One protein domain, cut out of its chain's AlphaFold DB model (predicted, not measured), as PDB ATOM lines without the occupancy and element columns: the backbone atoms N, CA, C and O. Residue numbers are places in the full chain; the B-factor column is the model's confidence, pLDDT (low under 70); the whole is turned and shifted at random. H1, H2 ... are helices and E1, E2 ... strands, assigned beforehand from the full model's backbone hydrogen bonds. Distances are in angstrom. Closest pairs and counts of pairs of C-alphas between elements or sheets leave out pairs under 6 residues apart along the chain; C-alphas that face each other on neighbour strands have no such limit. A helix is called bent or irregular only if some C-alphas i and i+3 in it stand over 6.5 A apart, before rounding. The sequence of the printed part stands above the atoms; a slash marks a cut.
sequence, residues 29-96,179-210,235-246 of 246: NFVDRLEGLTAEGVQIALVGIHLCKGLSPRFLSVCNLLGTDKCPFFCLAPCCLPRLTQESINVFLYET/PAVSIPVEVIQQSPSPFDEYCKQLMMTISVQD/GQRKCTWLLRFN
ATOM      1  N   ASN A  29     265.029 208.923 202.336       86.50
ATOM      2  CA  ASN A  29     265.113 209.945 203.381       86.50
ATOM      3  C   ASN A  29     263.751 210.515 203.816       86.50
ATOM      4  O   ASN A  29     263.703 211.292 204.768       86.50
ATOM      5  N   PHE A  30     262.648 210.183 203.133       91.69
ATOM      6  CA  PHE A  30     261.325 210.669 203.528       91.69
ATOM      7  C   PHE A  30     260.904 210.103 204.886       91.69
ATOM      8  O   PHE A  30     260.384 210.844 205.716       91.69
ATOM      9  N   VAL A  31     261.164 208.811 205.117       91.94
ATOM     10  CA  VAL A  31     260.878 208.167 206.406       91.94
ATOM     11  C   VAL A  31     261.773 208.776 207.478       91.94
ATOM     12  O   VAL A  31     261.235 209.316 208.434       91.94
ATOM     13  N   ASP A  32     263.093 208.825 207.259       91.31
ATOM     14  CA  ASP A  32     264.058 209.429 208.195       91.31
ATOM     15  C   ASP A  32     263.658 210.860 208.603       91.31
ATOM     16  O   ASP A  32     263.773 211.254 209.764       91.31
ATOM     17  N   ARG A  33     263.137 211.648 207.652       92.56
ATOM     18  CA  ARG A  33     262.645 213.002 207.921       92.56
ATOM     19  C   ARG A  33     261.417 213.008 208.833       92.56
ATOM     20  O   ARG A  33     261.356 213.850 209.722       92.56
ATOM     21  N   LEU A  34     260.446 212.118 208.613       93.31
ATOM     22  CA  LEU A  34     259.288 211.976 209.503       93.31
ATOM     23  C   LEU A  34     259.717 211.488 210.888       93.31
ATOM     24  O   LEU A  34     259.228 212.006 211.885       93.31
ATOM     25  N   GLU A  35     260.684 210.573 210.961       92.31
ATOM     26  CA  GLU A  35     261.226 210.112 212.239       92.31
ATOM     27  C   GLU A  35     261.860 211.252 213.037       92.31
ATOM     28  O   GLU A  35     261.630 211.357 214.240       92.31
ATOM     29  N   GLY A  36     262.594 212.141 212.366       93.12
ATOM     30  CA  GLY A  36     263.165 213.335 212.987       93.12
ATOM     31  C   GLY A  36     262.118 214.292 213.566       93.12
ATOM     32  O   GLY A  36     262.395 214.955 214.559       93.12
ATOM     33  N   LEU A  37     260.906 214.348 212.999       91.25
ATOM     34  CA  LEU A  37     259.802 215.142 213.564       91.25
ATOM     35  C   LEU A  37     259.170 214.495 214.793       91.25
ATOM     36  O   LEU A  37     258.622 215.196 215.635       91.25
ATOM     37  N   THR A  38     259.224 213.166 214.854       91.69
ATOM     38  CA  THR A  38     258.720 212.365 215.977       91.69
ATOM     39  C   THR A  38     259.760 212.203 217.087       91.69
ATOM     40  O   THR A  38     259.546 211.465 218.051       91.69
ATOM     41  N   ALA A  39     260.912 212.872 216.953       86.69
ATOM     42  CA  ALA A  39     261.860 213.004 218.044       86.69
ATOM     43  C   ALA A  39     261.147 213.614 219.262       86.69
ATOM     44  O   ALA A  39     260.208 214.393 219.117       86.69
ATOM     45  N   GLU A  40     261.582 213.227 220.463       89.88
ATOM     46  CA  GLU A  40     261.007 213.702 221.734       89.88
ATOM     47  C   GLU A  40     259.580 213.190 222.024       89.88
ATOM     48  O   GLU A  40     258.877 213.746 222.862       89.88
ATOM     49  N   GLY A  41     259.156 212.098 221.375       90.00
ATOM     50  CA  GLY A  41     257.873 211.436 221.663       90.00
ATOM     51  C   GLY A  41     256.667 212.063 220.964       90.00
ATOM     52  O   GLY A  41     255.529 211.691 221.239       90.00
ATOM     53  N   VAL A  42     256.905 212.996 220.043       91.56
ATOM     54  CA  VAL A  42     255.864 213.633 219.234       91.56
ATOM     55  C   VAL A  42     255.234 212.605 218.295       91.56
ATOM     56  O   VAL A  42     255.934 211.903 217.565       91.56
ATOM     57  N   GLN A  43     253.904 212.572 218.254       91.69
ATOM     58  CA  GLN A  43     253.150 211.715 217.344       91.69
ATOM     59  C   GLN A  43     252.650 212.504 216.133       91.69
ATOM     60  O   GLN A  43     252.301 213.686 216.217       91.69
ATOM     61  N   ILE A  44     252.584 211.834 214.987       91.50
ATOM     62  CA  ILE A  44     252.098 212.417 213.740       91.50
ATOM     63  C   ILE A  44     250.888 211.657 213.203       91.50
ATOM     64  O   ILE A  44     250.779 210.441 213.328       91.50
ATOM     65  N   ALA A  45     249.985 212.386 212.558       90.25
ATOM     66  CA  ALA A  45     248.958 211.826 211.697       90.25
ATOM     67  C   ALA A  45     249.320 212.033 210.234       90.25
ATOM     68  O   ALA A  45     249.686 213.135 209.811       90.25
ATOM     69  N   LEU A  46     249.134 210.979 209.446       91.88
ATOM     70  CA  LEU A  46     249.333 211.022 208.005       91.88
ATOM     71  C   LEU A  46     247.993 210.982 207.275       91.88
ATOM     72  O   LEU A  46     247.171 210.102 207.507       91.88
ATOM     73  N   VAL A  47     247.773 211.909 206.344       91.38
ATOM     74  CA  VAL A  47     246.561 211.930 205.516       91.38
ATOM     75  C   VAL A  47     246.947 211.947 204.039       91.38
ATOM     76  O   VAL A  47     247.575 212.885 203.541       91.38
ATOM     77  N   GLY A  48     246.576 210.886 203.327       89.75
ATOM     78  CA  GLY A  48     246.837 210.688 201.909       89.75
ATOM     79  C   GLY A  48     245.554 210.724 201.088       89.75
ATOM     80  O   GLY A  48     244.798 209.756 201.093       89.75
ATOM     81  N   ILE A  49     245.340 211.804 200.331       86.06
ATOM     82  CA  ILE A  49     244.167 211.978 199.457       86.06
ATOM     83  C   ILE A  49     244.626 212.001 197.997       86.06
ATOM     84  O   ILE A  49     245.661 212.585 197.674       86.06
ATOM     85  N   HIS A  50     243.870 211.357 197.104       81.69
ATOM     86  CA  HIS A  50     244.215 211.227 195.683       81.69
ATOM     87  C   HIS A  50     245.615 210.623 195.461       81.69
ATOM     88  O   HIS A  50     246.374 211.008 194.558       81.69
ATOM     89  N   LEU A  51     245.968 209.626 196.276       81.44
ATOM     90  CA  LEU A  51     247.209 208.879 196.116       81.44
ATOM     91  C   LEU A  51     247.090 207.899 194.950       81.44
ATOM     92  O   LEU A  51     246.694 206.748 195.086       81.44
ATOM     93  N   CYS A  52     247.406 208.378 193.753       85.06
ATOM     94  CA  CYS A  52     247.191 207.576 192.554       85.06
ATOM     95  C   CYS A  52     248.394 206.664 192.269       85.06
ATOM     96  O   CYS A  52     249.548 207.102 192.370       85.06
ATOM     97  N   LYS A  53     248.117 205.443 191.790       86.00
ATOM     98  CA  LYS A  53     249.105 204.436 191.359       86.00
ATOM     99  C   LYS A  53     249.919 203.911 192.554       86.00
ATOM    100  O   LYS A  53     249.351 203.516 193.560       86.00
ATOM    101  N   GLY A  54     251.251 203.937 192.477       89.50
ATOM    102  CA  GLY A  54     252.139 203.427 193.531       89.50
ATOM    103  C   GLY A  54     252.210 204.270 194.812       89.50
ATOM    104  O   GLY A  54     253.017 203.958 195.679       89.50
ATOM    105  N   LEU A  55     251.412 205.336 194.939       92.88
ATOM    106  CA  LEU A  55     251.460 206.215 196.109       92.88
ATOM    107  C   LEU A  55     250.713 205.649 197.314       92.88
ATOM    108  O   LEU A  55     251.257 205.715 198.406       92.88
ATOM    109  N   SER A  56     249.532 205.053 197.133       94.12
ATOM    110  CA  SER A  56     248.799 204.389 198.223       94.12
ATOM    111  C   SER A  56     249.611 203.287 198.920       94.12
ATOM    112  O   SER A  56     249.762 203.356 200.137       94.12
ATOM    113  N   PRO A  57     250.217 202.313 198.205       95.81
ATOM    114  CA  PRO A  57     251.009 201.273 198.861       95.81
ATOM    115  C   PRO A  57     252.272 201.843 199.507       95.81
ATOM    116  O   PRO A  57     252.682 201.393 200.576       95.81
ATOM    117  N   ARG A  58     252.879 202.877 198.906       95.75
ATOM    118  CA  ARG A  58     254.023 203.556 199.518       95.75
ATOM    119  C   ARG A  58     253.622 204.327 200.775       95.75
ATOM    120  O   ARG A  58     254.381 204.319 201.733       95.75
ATOM    121  N   PHE A  59     252.454 204.958 200.797       95.25
ATOM    122  CA  PHE A  59     251.925 205.640 201.973       95.25
ATOM    123  C   PHE A  59     251.698 204.666 203.129       95.25
ATOM    124  O   PHE A  59     252.188 204.921 204.225       95.25
ATOM    125  N   LEU A  60     251.071 203.512 202.872       95.56
ATOM    126  CA  LEU A  60     250.946 202.463 203.890       95.56
ATOM    127  C   LEU A  60     252.303 201.937 204.339       95.56
ATOM    128  O   LEU A  60     252.521 201.772 205.530       95.56
ATOM    129  N   SER A  61     253.242 201.764 203.408       96.06
ATOM    130  CA  SER A  61     254.611 201.386 203.757       96.06
ATOM    131  C   SER A  61     255.256 202.387 204.718       96.06
ATOM    132  O   SER A  61     255.952 201.983 205.635       96.06
ATOM    133  N   VAL A  62     255.046 203.693 204.518       95.19
ATOM    134  CA  VAL A  62     255.553 204.725 205.436       95.19
ATOM    135  C   VAL A  62     254.874 204.615 206.800       95.19
ATOM    136  O   VAL A  62     255.574 204.630 207.805       95.19
ATOM    137  N   CYS A  63     253.547 204.470 206.844       94.75
ATOM    138  CA  CYS A  63     252.806 204.322 208.101       94.75
ATOM    139  C   CYS A  63     253.289 203.090 208.884       94.75
ATOM    140  O   CYS A  63     253.611 203.194 210.063       94.75
ATOM    141  N   ASN A  64     253.429 201.952 208.200       95.50
ATOM    142  CA  ASN A  64     253.949 200.714 208.771       95.50
ATOM    143  C   ASN A  64     255.388 200.881 209.279       95.50
ATOM    144  O   ASN A  64     255.685 200.444 210.381       95.50
ATOM    145  N   LEU A  65     256.277 201.533 208.521       94.12
ATOM    146  CA  LEU A  65     257.668 201.755 208.942       94.12
ATOM    147  C   LEU A  65     257.784 202.704 210.144       94.12
ATOM    148  O   LEU A  65     258.707 202.564 210.942       94.12
ATOM    149  N   LEU A  66     256.881 203.673 210.285       93.38
ATOM    150  CA  LEU A  66     256.856 204.551 211.458       93.38
ATOM    151  C   LEU A  66     256.354 203.826 212.709       93.38
ATOM    152  O   LEU A  66     256.809 204.132 213.808       93.38
ATOM    153  N   GLY A  67     255.447 202.865 212.539       92.88
ATOM    154  CA  GLY A  67     254.809 202.163 213.644       92.88
ATOM    155  C   GLY A  67     253.761 203.006 214.367       92.88
ATOM    156  O   GLY A  67     253.615 204.212 214.144       92.88
ATOM    157  N   THR A  68     253.013 202.350 215.250       91.62
ATOM    158  CA  THR A  68     251.900 202.951 216.000       91.62
ATOM    159  C   THR A  68     252.351 204.003 217.005       91.62
ATOM    160  O   THR A  68     251.602 204.941 217.263       91.62
ATOM    161  N   ASP A  69     253.575 203.889 217.520       91.25
ATOM    162  CA  ASP A  69     254.117 204.829 218.505       91.25
ATOM    163  C   ASP A  69     254.326 206.221 217.909       91.25
ATOM    164  O   ASP A  69     254.090 207.226 218.574       91.25
ATOM    165  N   LYS A  70     254.732 206.278 216.636       92.88
ATOM    166  CA  LYS A  70     255.026 207.521 215.911       92.88
ATOM    167  C   LYS A  70     253.861 207.978 215.043       92.88
ATOM    168  O   LYS A  70     253.638 209.177 214.908       92.88
ATOM    169  N   CYS A  71     253.127 207.039 214.446       93.31
ATOM    170  CA  CYS A  71     252.006 207.300 213.547       93.31
ATOM    171  C   CYS A  71     250.736 206.562 214.015       93.31
ATOM    172  O   CYS A  71     250.292 205.613 213.361       93.31
ATOM    173  N   PRO A  72     250.115 206.980 215.137       91.06
ATOM    174  CA  PRO A  72     248.948 206.300 215.711       91.06
ATOM    175  C   PRO A  72     247.673 206.440 214.867       91.06
ATOM    176  O   PRO A  72     246.695 205.722 215.097       91.06
ATOM    177  N   PHE A  73     247.662 207.380 213.918       90.38
ATOM    178  CA  PHE A  73     246.543 207.645 213.028       90.38
ATOM    179  C   PHE A  73     247.028 207.874 211.601       90.38
ATOM    180  O   PHE A  73     247.957 208.643 211.353       90.38
ATOM    181  N   PHE A  74     246.321 207.283 210.644       92.50
ATOM    182  CA  PHE A  74     246.413 207.697 209.258       92.50
ATOM    183  C   PHE A  74     245.061 207.589 208.557       92.50
ATOM    184  O   PHE A  74     244.202 206.796 208.933       92.50
ATOM    185  N   CYS A  75     244.892 208.373 207.498       91.00
ATOM    186  CA  CYS A  75     243.754 208.291 206.595       91.00
ATOM    187  C   CYS A  75     244.268 208.136 205.166       91.00
ATOM    188  O   CYS A  75     245.098 208.924 204.707       91.00
ATOM    189  N   LEU A  76     243.781 207.117 204.463       90.38
ATOM    190  CA  LEU A  76     244.146 206.833 203.085       90.38
ATOM    191  C   LEU A  76     242.889 206.782 202.219       90.38
ATOM    192  O   LEU A  76     242.009 205.961 202.453       90.38
ATOM    193  N   ALA A  77     242.854 207.614 201.180       89.81
ATOM    194  CA  ALA A  77     241.824 207.610 200.148       89.81
ATOM    195  C   ALA A  77     242.469 207.346 198.771       89.81
ATOM    196  O   ALA A  77     242.919 208.288 198.099       89.81
ATOM    197  N   PRO A  78     242.579 206.070 198.345       89.81
ATOM    198  CA  PRO A  78     243.078 205.726 197.018       89.81
ATOM    199  C   PRO A  78     242.160 206.301 195.926       89.81
ATOM    200  O   PRO A  78     240.950 206.351 196.089       89.81
ATOM    201  N   CYS A  79     242.728 206.731 194.797       87.94
ATOM    202  CA  CYS A  79     241.974 207.250 193.633       87.94
ATOM    203  C   CYS A  79     242.072 206.356 192.397       87.94
ATOM    204  O   CYS A  79     241.321 206.539 191.444       87.94
ATOM    205  N   CYS A  80     243.068 205.473 192.337       88.88
ATOM    206  CA  CYS A  80     243.375 204.725 191.125       88.88
ATOM    207  C   CYS A  80     243.812 203.311 191.461       88.88
ATOM    208  O   CYS A  80     244.526 203.095 192.441       88.88
ATOM    209  N   LEU A  81     243.474 202.398 190.560       92.00
ATOM    210  CA  LEU A  81     244.009 201.048 190.543       92.00
ATOM    211  C   LEU A  81     245.523 201.036 190.244       92.00
ATOM    212  O   LEU A  81     246.062 201.977 189.637       92.00
ATOM    213  N   PRO A  82     246.231 199.970 190.660       90.69
ATOM    214  CA  PRO A  82     247.596 199.697 190.212       90.69
ATOM    215  C   PRO A  82     247.684 199.583 188.682       90.69
ATOM    216  O   PRO A  82     246.699 199.302 188.001       90.69
ATOM    217  N   ARG A  83     248.881 199.797 188.120       90.19
ATOM    218  CA  ARG A  83     249.079 199.650 186.668       90.19
ATOM    219  C   ARG A  83     249.095 198.170 186.294       90.19
ATOM    220  O   ARG A  83     249.811 197.402 186.924       90.19
ATOM    221  N   LEU A  84     248.450 197.828 185.180       88.06
ATOM    222  CA  LEU A  84     248.451 196.471 184.611       88.06
ATOM    223  C   LEU A  84     249.847 195.952 184.237       88.06
ATOM    224  O   LEU A  84     250.055 194.754 184.129       88.06
ATOM    225  N   THR A  85     250.822 196.843 184.048       92.06
ATOM    226  CA  THR A  85     252.209 196.467 183.736       92.06
ATOM    227  C   THR A  85     252.990 195.952 184.948       92.06
ATOM    228  O   THR A  85     254.170 195.646 184.814       92.06
ATOM    229  N   GLN A  86     252.405 195.977 186.146       91.06
ATOM    230  CA  GLN A  86     253.047 195.506 187.369       91.06
ATOM    231  C   GLN A  86     252.504 194.120 187.709       91.06
ATOM    232  O   GLN A  86     251.295 193.946 187.782       91.06
ATOM    233  N   GLU A  87     253.390 193.159 187.964       96.12
ATOM    234  CA  GLU A  87     252.993 191.823 188.437       96.12
ATOM    235  C   GLU A  87     252.487 191.878 189.885       96.12
ATOM    236  O   GLU A  87     251.527 191.208 190.262       96.12
ATOM    237  N   SER A  88     253.124 192.719 190.703       97.12
ATOM    238  CA  SER A  88     252.820 192.849 192.122       97.12
ATOM    239  C   SER A  88     253.038 194.257 192.667       97.12
ATOM    240  O   SER A  88     253.788 195.075 192.117       97.12
ATOM    241  N   ILE A  89     252.368 194.533 193.783       95.94
ATOM    242  CA  ILE A  89     252.505 195.748 194.579       95.94
ATOM    243  C   ILE A  89     253.215 195.385 195.875       95.94
ATOM    244  O   ILE A  89     252.724 194.556 196.632       95.94
ATOM    245  N   ASN A  90     254.335 196.041 196.163       96.75
ATOM    246  CA  ASN A  90     255.041 195.840 197.425       96.75
ATOM    247  C   ASN A  90     254.588 196.871 198.461       96.75
ATOM    248  O   ASN A  90     254.615 198.075 198.185       96.75
ATOM    249  N   VAL A  91     254.226 196.395 199.651       96.69
ATOM    250  CA  VAL A  91     253.978 197.218 200.838       96.69
ATOM    251  C   VAL A  91     254.965 196.798 201.919       96.69
ATOM    252  O   VAL A  91     255.012 195.623 202.277       96.69
ATOM    253  N   PHE A  92     255.778 197.733 202.417       96.06
ATOM    254  CA  PHE A  92     256.676 197.448 203.538       96.06
ATOM    255  C   PHE A  92     255.872 197.266 204.823       96.06
ATOM    256  O   PHE A  92     254.909 197.996 205.068       96.06
ATOM    257  N   LEU A  93     256.264 196.277 205.614       95.44
ATOM    258  CA  LEU A  93     255.698 195.998 206.924       95.44
ATOM    259  C   LEU A  93     256.450 196.770 208.007       95.44
ATOM    260  O   LEU A  93     257.492 197.380 207.746       95.44
ATOM    261  N   TYR A  94     255.893 196.740 209.215       94.19
ATOM    262  CA  TYR A  94     256.608 197.212 210.391       94.19
ATOM    263  C   TYR A  94     257.898 196.406 210.596       94.19
ATOM    264  O   TYR A  94     257.977 195.225 210.262       94.19
ATOM    265  N   GLU A  95     258.900 197.084 211.137       92.25
ATOM    266  CA  GLU A  95     260.240 196.579 211.404       92.25
ATOM    267  C   GLU A  95     260.620 197.026 212.815       92.25
ATOM    268  O   GLU A  95     260.474 198.216 213.128       92.25
ATOM    269  N   THR A  96     261.117 196.106 213.646       91.50
ATOM    270  CA  THR A  96     261.599 196.474 214.987       91.50
ATOM    271  C   THR A  96     262.841 197.366 214.895       91.50
ATOM    272  O   THR A  96     263.513 197.445 213.862       91.50
ATOM    273  N   PRO A 179     261.076 194.153 205.568       95.19
ATOM    274  CA  PRO A 179     260.028 193.163 205.369       95.19
ATOM    275  C   PRO A 179     258.920 193.766 204.500       95.19
ATOM    276  O   PRO A 179     258.574 194.941 204.631       95.19
ATOM    277  N   ALA A 180     258.399 192.984 203.558       96.62
ATOM    278  CA  ALA A 180     257.397 193.455 202.612       96.62
ATOM    279  C   ALA A 180     256.404 192.351 202.269       96.62
ATOM    280  O   ALA A 180     256.785 191.190 202.127       96.62
ATOM    281  N   VAL A 181     255.150 192.744 202.059       97.00
ATOM    282  CA  VAL A 181     254.126 191.902 201.439       97.00
ATOM    283  C   VAL A 181     253.989 192.294 199.979       97.00
ATOM    284  O   VAL A 181     253.959 193.477 199.634       97.00
ATOM    285  N   SER A 182     253.915 191.275 199.132       97.56
ATOM    286  CA  SER A 182     253.682 191.406 197.701       97.56
ATOM    287  C   SER A 182     252.219 191.077 197.413       97.56
ATOM    288  O   SER A 182     251.796 189.939 197.604       97.56
ATOM    289  N   ILE A 183     251.443 192.072 196.990       97.00
ATOM    290  CA  ILE A 183     250.044 191.912 196.582       97.00
ATOM    291  C   ILE A 183     250.030 191.614 195.077       97.00
ATOM    292  O   ILE A 183     250.435 192.488 194.299       97.00
ATOM    293  N   PRO A 184     249.576 190.431 194.629       97.50
ATOM    294  CA  PRO A 184     249.483 190.120 193.206       97.50
ATOM    295  C   PRO A 184     248.453 191.025 192.525       97.50
ATOM    296  O   PRO A 184     247.300 191.102 192.951       97.50
ATOM    297  N   VAL A 185     248.847 191.704 191.445       96.31
ATOM    298  CA  VAL A 185     247.930 192.596 190.712       96.31
ATOM    299  C   VAL A 185     246.826 191.799 190.023       96.31
ATOM    300  O   VAL A 185     245.703 192.280 189.922       96.31
ATOM    301  N   GLU A 186     247.108 190.564 189.613       96.94
ATOM    302  CA  GLU A 186     246.140 189.671 188.972       96.94
ATOM    303  C   GLU A 186     244.888 189.432 189.833       96.94
ATOM    304  O   GLU A 186     243.775 189.553 189.325       96.94
ATOM    305  N   VAL A 187     245.056 189.212 191.143       96.88
ATOM    306  CA  VAL A 187     243.943 189.011 192.095       96.88
ATOM    307  C   VAL A 187     243.020 190.232 192.134       96.88
ATOM    308  O   VAL A 187     241.800 190.095 192.174       96.88
ATOM    309  N   ILE A 188     243.598 191.434 192.071       96.06
ATOM    310  CA  ILE A 188     242.843 192.689 192.032       96.06
ATOM    311  C   ILE A 188     242.073 192.800 190.711       96.06
ATOM    312  O   ILE A 188     240.904 193.167 190.711       96.06
ATOM    313  N   GLN A 189     242.715 192.488 189.583       95.06
ATOM    314  CA  GLN A 189     242.118 192.657 188.253       95.06
ATOM    315  C   GLN A 189     241.012 191.647 187.946       95.06
ATOM    316  O   GLN A 189     240.068 191.978 187.239       95.06
ATOM    317  N   GLN A 190     241.126 190.424 188.464       96.69
ATOM    318  CA  GLN A 190     240.133 189.367 188.258       96.69
ATOM    319  C   GLN A 190     238.900 189.517 189.163       96.69
ATOM    320  O   GLN A 190     237.914 188.804 188.977       96.69
ATOM    321  N   SER A 191     238.935 190.434 190.134       97.25
ATOM    322  CA  SER A 191     237.798 190.707 191.009       97.25
ATOM    323  C   SER A 191     236.644 191.375 190.245       97.25
ATOM    324  O   SER A 191     236.891 192.263 189.428       97.25
ATOM    325  N   PRO A 192     235.372 191.042 190.545       96.69
ATOM    326  CA  PRO A 192     234.217 191.755 189.991       96.69
ATOM    327  C   PRO A 192     234.165 193.231 190.418       96.69
ATOM    328  O   PRO A 192     233.564 194.044 189.723       96.69
ATOM    329  N   SER A 193     234.811 193.583 191.537       95.06
ATOM    330  CA  SER A 193     235.055 194.967 191.951       95.06
ATOM    331  C   SER A 193     236.552 195.155 192.236       95.06
ATOM    332  O   SER A 193     237.003 194.970 193.374       95.06
ATOM    333  N   PRO A 194     237.363 195.493 191.211       94.12
ATOM    334  CA  PRO A 194     238.810 195.621 191.367       94.12
ATOM    335  C   PRO A 194     239.218 196.679 192.388       94.12
ATOM    336  O   PRO A 194     240.209 196.519 193.094       94.12
ATOM    337  N   PHE A 195     238.471 197.780 192.480       92.62
ATOM    338  CA  PHE A 195     238.817 198.861 193.398       92.62
ATOM    339  C   PHE A 195     238.562 198.477 194.858       92.62
ATOM    340  O   PHE A 195     239.416 198.734 195.707       92.62
ATOM    341  N   ASP A 196     237.450 197.798 195.144       91.38
ATOM    342  CA  ASP A 196     237.159 197.319 196.498       91.38
ATOM    343  C   ASP A 196     238.149 196.233 196.920       91.38
ATOM    344  O   ASP A 196     238.679 196.279 198.031       91.38
ATOM    345  N   GLU A 197     238.471 195.297 196.018       95.38
ATOM    346  CA  GLU A 197     239.485 194.276 196.290       95.38
ATOM    347  C   GLU A 197     240.863 194.914 196.498       95.38
ATOM    348  O   GLU A 197     241.582 194.532 197.415       95.38
ATOM    349  N   TYR A 198     241.220 195.951 195.736       94.50
ATOM    350  CA  TYR A 198     242.453 196.699 195.969       94.50
ATOM    351  C   TYR A 198     242.495 197.335 197.365       94.50
ATOM    352  O   TYR A 198     243.480 197.166 198.086       94.50
ATOM    353  N   CYS A 199     241.433 198.034 197.770       92.69
ATOM    354  CA  CYS A 199     241.333 198.631 199.102       92.69
ATOM    355  C   CYS A 199     241.410 197.566 200.205       92.69
ATOM    356  O   CYS A 199     242.131 197.748 201.185       92.69
ATOM    357  N   LYS A 200     240.736 196.428 200.021       93.62
ATOM    358  CA  LYS A 200     240.790 195.282 200.934       93.62
ATOM    359  C   LYS A 200     242.200 194.712 201.063       93.62
ATOM    360  O   LYS A 200     242.680 194.550 202.182       93.62
ATOM    361  N   GLN A 201     242.888 194.474 199.948       95.88
ATOM    362  CA  GLN A 201     244.271 193.992 199.950       95.88
ATOM    363  C   GLN A 201     245.207 194.980 200.656       95.88
ATOM    364  O   GLN A 201     246.027 194.574 201.473       95.88
ATOM    365  N   LEU A 202     245.053 196.285 200.410       94.19
ATOM    366  CA  LEU A 202     245.810 197.315 201.125       94.19
ATOM    367  C   LEU A 202     245.545 197.277 202.637       94.19
ATOM    368  O   LEU A 202     246.498 197.312 203.413       94.19
ATOM    369  N   MET A 203     244.288 197.150 203.070       92.88
ATOM    370  CA  MET A 203     243.955 197.049 204.497       92.88
ATOM    371  C   MET A 203     244.606 195.839 205.170       92.88
ATOM    372  O   MET A 203     245.101 195.958 206.287       92.88
ATOM    373  N   MET A 204     244.678 194.697 204.482       93.94
ATOM    374  CA  MET A 204     245.332 193.490 205.005       93.94
ATOM    375  C   MET A 204     246.848 193.650 205.207       93.94
ATOM    376  O   MET A 204     247.452 192.843 205.907       93.94
ATOM    377  N   THR A 205     247.473 194.677 204.620       94.75
ATOM    378  CA  THR A 205     248.911 194.959 204.800       94.75
ATOM    379  C   THR A 205     249.229 195.904 205.959       94.75
ATOM    380  O   THR A 205     250.404 196.176 206.217       94.75
ATOM    381  N   ILE A 206     248.218 196.430 206.654       92.69
ATOM    382  CA  ILE A 206     248.429 197.332 207.787       92.69
ATOM    383  C   ILE A 206     248.990 196.513 208.954       92.69
ATOM    384  O   ILE A 206     248.326 195.628 209.489       92.69
ATOM    385  N   SER A 207     250.226 196.813 209.352       82.69
ATOM    386  CA  SER A 207     250.896 196.151 210.475       82.69
ATOM    387  C   SER A 207     250.552 196.882 211.772       82.69
ATOM    388  O   SER A 207     251.300 197.753 212.207       82.69
ATOM    389  N   VAL A 208     249.403 196.577 212.380       67.12
ATOM    390  CA  VAL A 208     249.074 197.095 213.717       67.12
ATOM    391  C   VAL A 208     249.605 196.102 214.745       67.12
ATOM    392  O   VAL A 208     249.042 195.022 214.894       67.12
ATOM    393  N   GLN A 209     250.726 196.429 215.393       60.53
ATOM    394  CA  GLN A 209     251.375 195.501 216.326       60.53
ATOM    395  C   GLN A 209     250.619 195.316 217.640       60.53
ATOM    396  O   GLN A 209     250.793 194.284 218.274       60.53
ATOM    397  N   ASP A 210     249.759 196.250 218.037       56.22
ATOM    398  CA  ASP A 210     248.989 196.091 219.264       56.22
ATOM    399  C   ASP A 210     247.845 197.104 219.293       56.22
ATOM    400  O   ASP A 210     248.044 198.281 219.576       56.22
ATOM    401  N   GLY A 235     249.583 219.142 185.864       40.50
ATOM    402  CA  GLY A 235     250.014 218.602 187.148       40.50
ATOM    403  C   GLY A 235     249.191 219.097 188.331       40.50
ATOM    404  O   GLY A 235     249.621 219.989 189.060       40.50
ATOM    405  N   GLN A 236     248.036 218.473 188.564       39.59
ATOM    406  CA  GLN A 236     247.356 218.586 189.845       39.59
ATOM    407  C   GLN A 236     248.261 217.996 190.929       39.59
ATOM    408  O   GLN A 236     248.667 216.830 190.886       39.59
ATOM    409  N   ARG A 237     248.649 218.873 191.856       42.25
ATOM    410  CA  ARG A 237     249.507 218.568 192.995       42.25
ATOM    411  C   ARG A 237     248.816 217.494 193.826       42.25
ATOM    412  O   ARG A 237     247.711 217.698 194.313       42.25
ATOM    413  N   LYS A 238     249.462 216.340 193.953       48.97
ATOM    414  CA  LYS A 238     249.036 215.298 194.883       48.97
ATOM    415  C   LYS A 238     249.441 215.766 196.274       48.97
ATOM    416  O   LYS A 238     250.630 215.967 196.512       48.97
ATOM    417  N   CYS A 239     248.467 216.010 197.139       44.56
ATOM    418  CA  CYS A 239     248.713 216.563 198.463       44.56
ATOM    419  C   CYS A 239     248.699 215.433 199.494       44.56
ATOM    420  O   CYS A 239     247.708 214.720 199.641       44.56
ATOM    421  N   THR A 240     249.808 215.280 200.208       47.41
ATOM    422  CA  THR A 240     249.851 214.557 201.479       47.41
ATOM    423  C   THR A 240     249.859 215.612 202.572       47.41
ATOM    424  O   THR A 240     250.670 216.536 202.511       47.41
ATOM    425  N   TRP A 241     248.948 215.493 203.531       52.62
ATOM    426  CA  TRP A 241     248.872 216.398 204.670       52.62
ATOM    427  C   TRP A 241     249.481 215.704 205.884       52.62
ATOM    428  O   TRP A 241     249.207 214.528 206.139       52.62
ATOM    429  N   LEU A 242     250.328 216.435 206.601       51.16
ATOM    430  CA  LEU A 242     250.920 216.018 207.862       51.16
ATOM    431  C   LEU A 242     250.261 216.842 208.966       51.16
ATOM    432  O   LEU A 242     250.271 218.070 208.898       51.16
ATOM    433  N   LEU A 243     249.684 216.168 209.955       57.94
ATOM    434  CA  LEU A 243     249.140 216.806 211.149       57.94
ATOM    435  C   LEU A 243     250.002 216.381 212.337       57.94
ATOM    436  O   LEU A 243     250.277 215.194 212.508       57.94
ATOM    437  N   ARG A 244     250.455 217.347 213.136       43.91
ATOM    438  CA  ARG A 244     251.248 217.102 214.345       43.91
ATOM    439  C   ARG A 244     250.350 217.234 215.569       43.91
ATOM    440  O   ARG A 244     249.609 218.212 215.666       43.91
ATOM    441  N   PHE A 245     250.445 216.280 216.490       50.22
ATOM    442  CA  PHE A 245     249.815 216.371 217.805       50.22
ATOM    443  C   PHE A 245     250.906 216.560 218.862       50.22
ATOM    444  O   PHE A 245     251.964 215.933 218.769       50.22
ATOM    445  N   ASN A 246     250.658 217.463 219.810       52.44
ATOM    446  CA  ASN A 246     251.504 217.685 220.983       52.44
ATOM    447  C   ASN A 246     250.890 216.992 222.195       52.44
ATOM    448  O   ASN A 246     249.638 216.976 222.263       52.44
TER     449      ASN A 246
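This is residues 29 to 96, 179 to 210 and 235 to 246 of the 246 residues of the protein "Hypothetical protein" of Fibrocapsa japonica (UniProt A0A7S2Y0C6). Helix H2 makes the core: it packs on a three-stranded sheet of E2, E1 and E5, while strand E3 of a small two-stranded sheet, E3 and E4, packs on it from another side. H1 and H4 lie on opposite sides of H2, H1 touching it and H4 close, and short H3 makes a corner with H4 far from the core. The printed part has 112 residues, with named elements in the order H1 E1 H2 E2 E3 E4 H3 H4 E5, of mixed class, helices and strands. The larger sheet, in the order E2 E1 E5, is mixed; the smaller is antiparallel. The whole is compact, with a radius of gyration of the C-alphas of 14.4 A and spans of 46 by 34 by 22 A.

H1, residues 29 to 37, touches H2, residues 55 to 70, closest at the C-alphas of Val 31 and Val 62, 6.4 A apart; they run the same way at a shallow tilt of 32 degrees, only just short of steep. E1, residues 43 to 51, and E2, residues 73 to 78, are parallel neighbours, with N 48 and O 75 at 2.8 A. E1, H2 and E2 form a strand-helix-strand unit, two parallel neighbour strands with a helix between, and its crossover is right-handed. E1 is the antiparallel neighbour of E5, residues 240 to 245, with N 45 and O 243 at 2.8 A. H2 lies over E2 and E1 at a height over the sheet of 8.7 A, along the strands, at 9 degrees to E1 on the local plane. H1 only grazes this sheet, with residues 34 to 37. E3, residues 88 to 92, comes closest to H2 at the C-alphas of Phe 92 and Ser 61, 4.5 A apart. Its antiparallel neighbour is E4, residues 180 to 184, with N 183 and O 89 at 2.8 A. H3, residues 185 to 189, and H4, residues 194 to 204, touch only at the corner, closest at the C-alphas of Ile 188 and Pro 194, 5.0 A apart. H4 and H2 are close but not clearly touching: the C-alphas of Leu 202 and Pro 57 are 6.9 A apart. H2 and H4 form two layers with the larger sheet, helices on one face of it. Every O i to N i+4 pair is within hydrogen-bond range in H1, H3 and H4, and 9 of 12 in H2.

H1 begins at C-alpha 29, (265.113, 209.945, 203.381). E1 measures 22.2 A from first to last C-alpha, H2 20.2 A and H4 15.3 A. H2 is irregular, with C-alphas 65 and 68 9.2 A apart and a kink of 45 degrees near residue 64. E5 ends at C-alpha 245, (249.815, 216.371, 217.805).

The C-alphas of Glu 40 and Pro 192, the two farthest apart, are 47.0 A apart. Residues 97 to 178 are not printed, with 10.3 A between C-alphas 96 and 179; residues 211 to 234 are not printed, with 39.2 A between C-alphas 210 and 235. Of the links that are printed whole, E2 to E3 is short and the others are tight. Confidence is under 70 at residues 208 to 210 and 235 to 246.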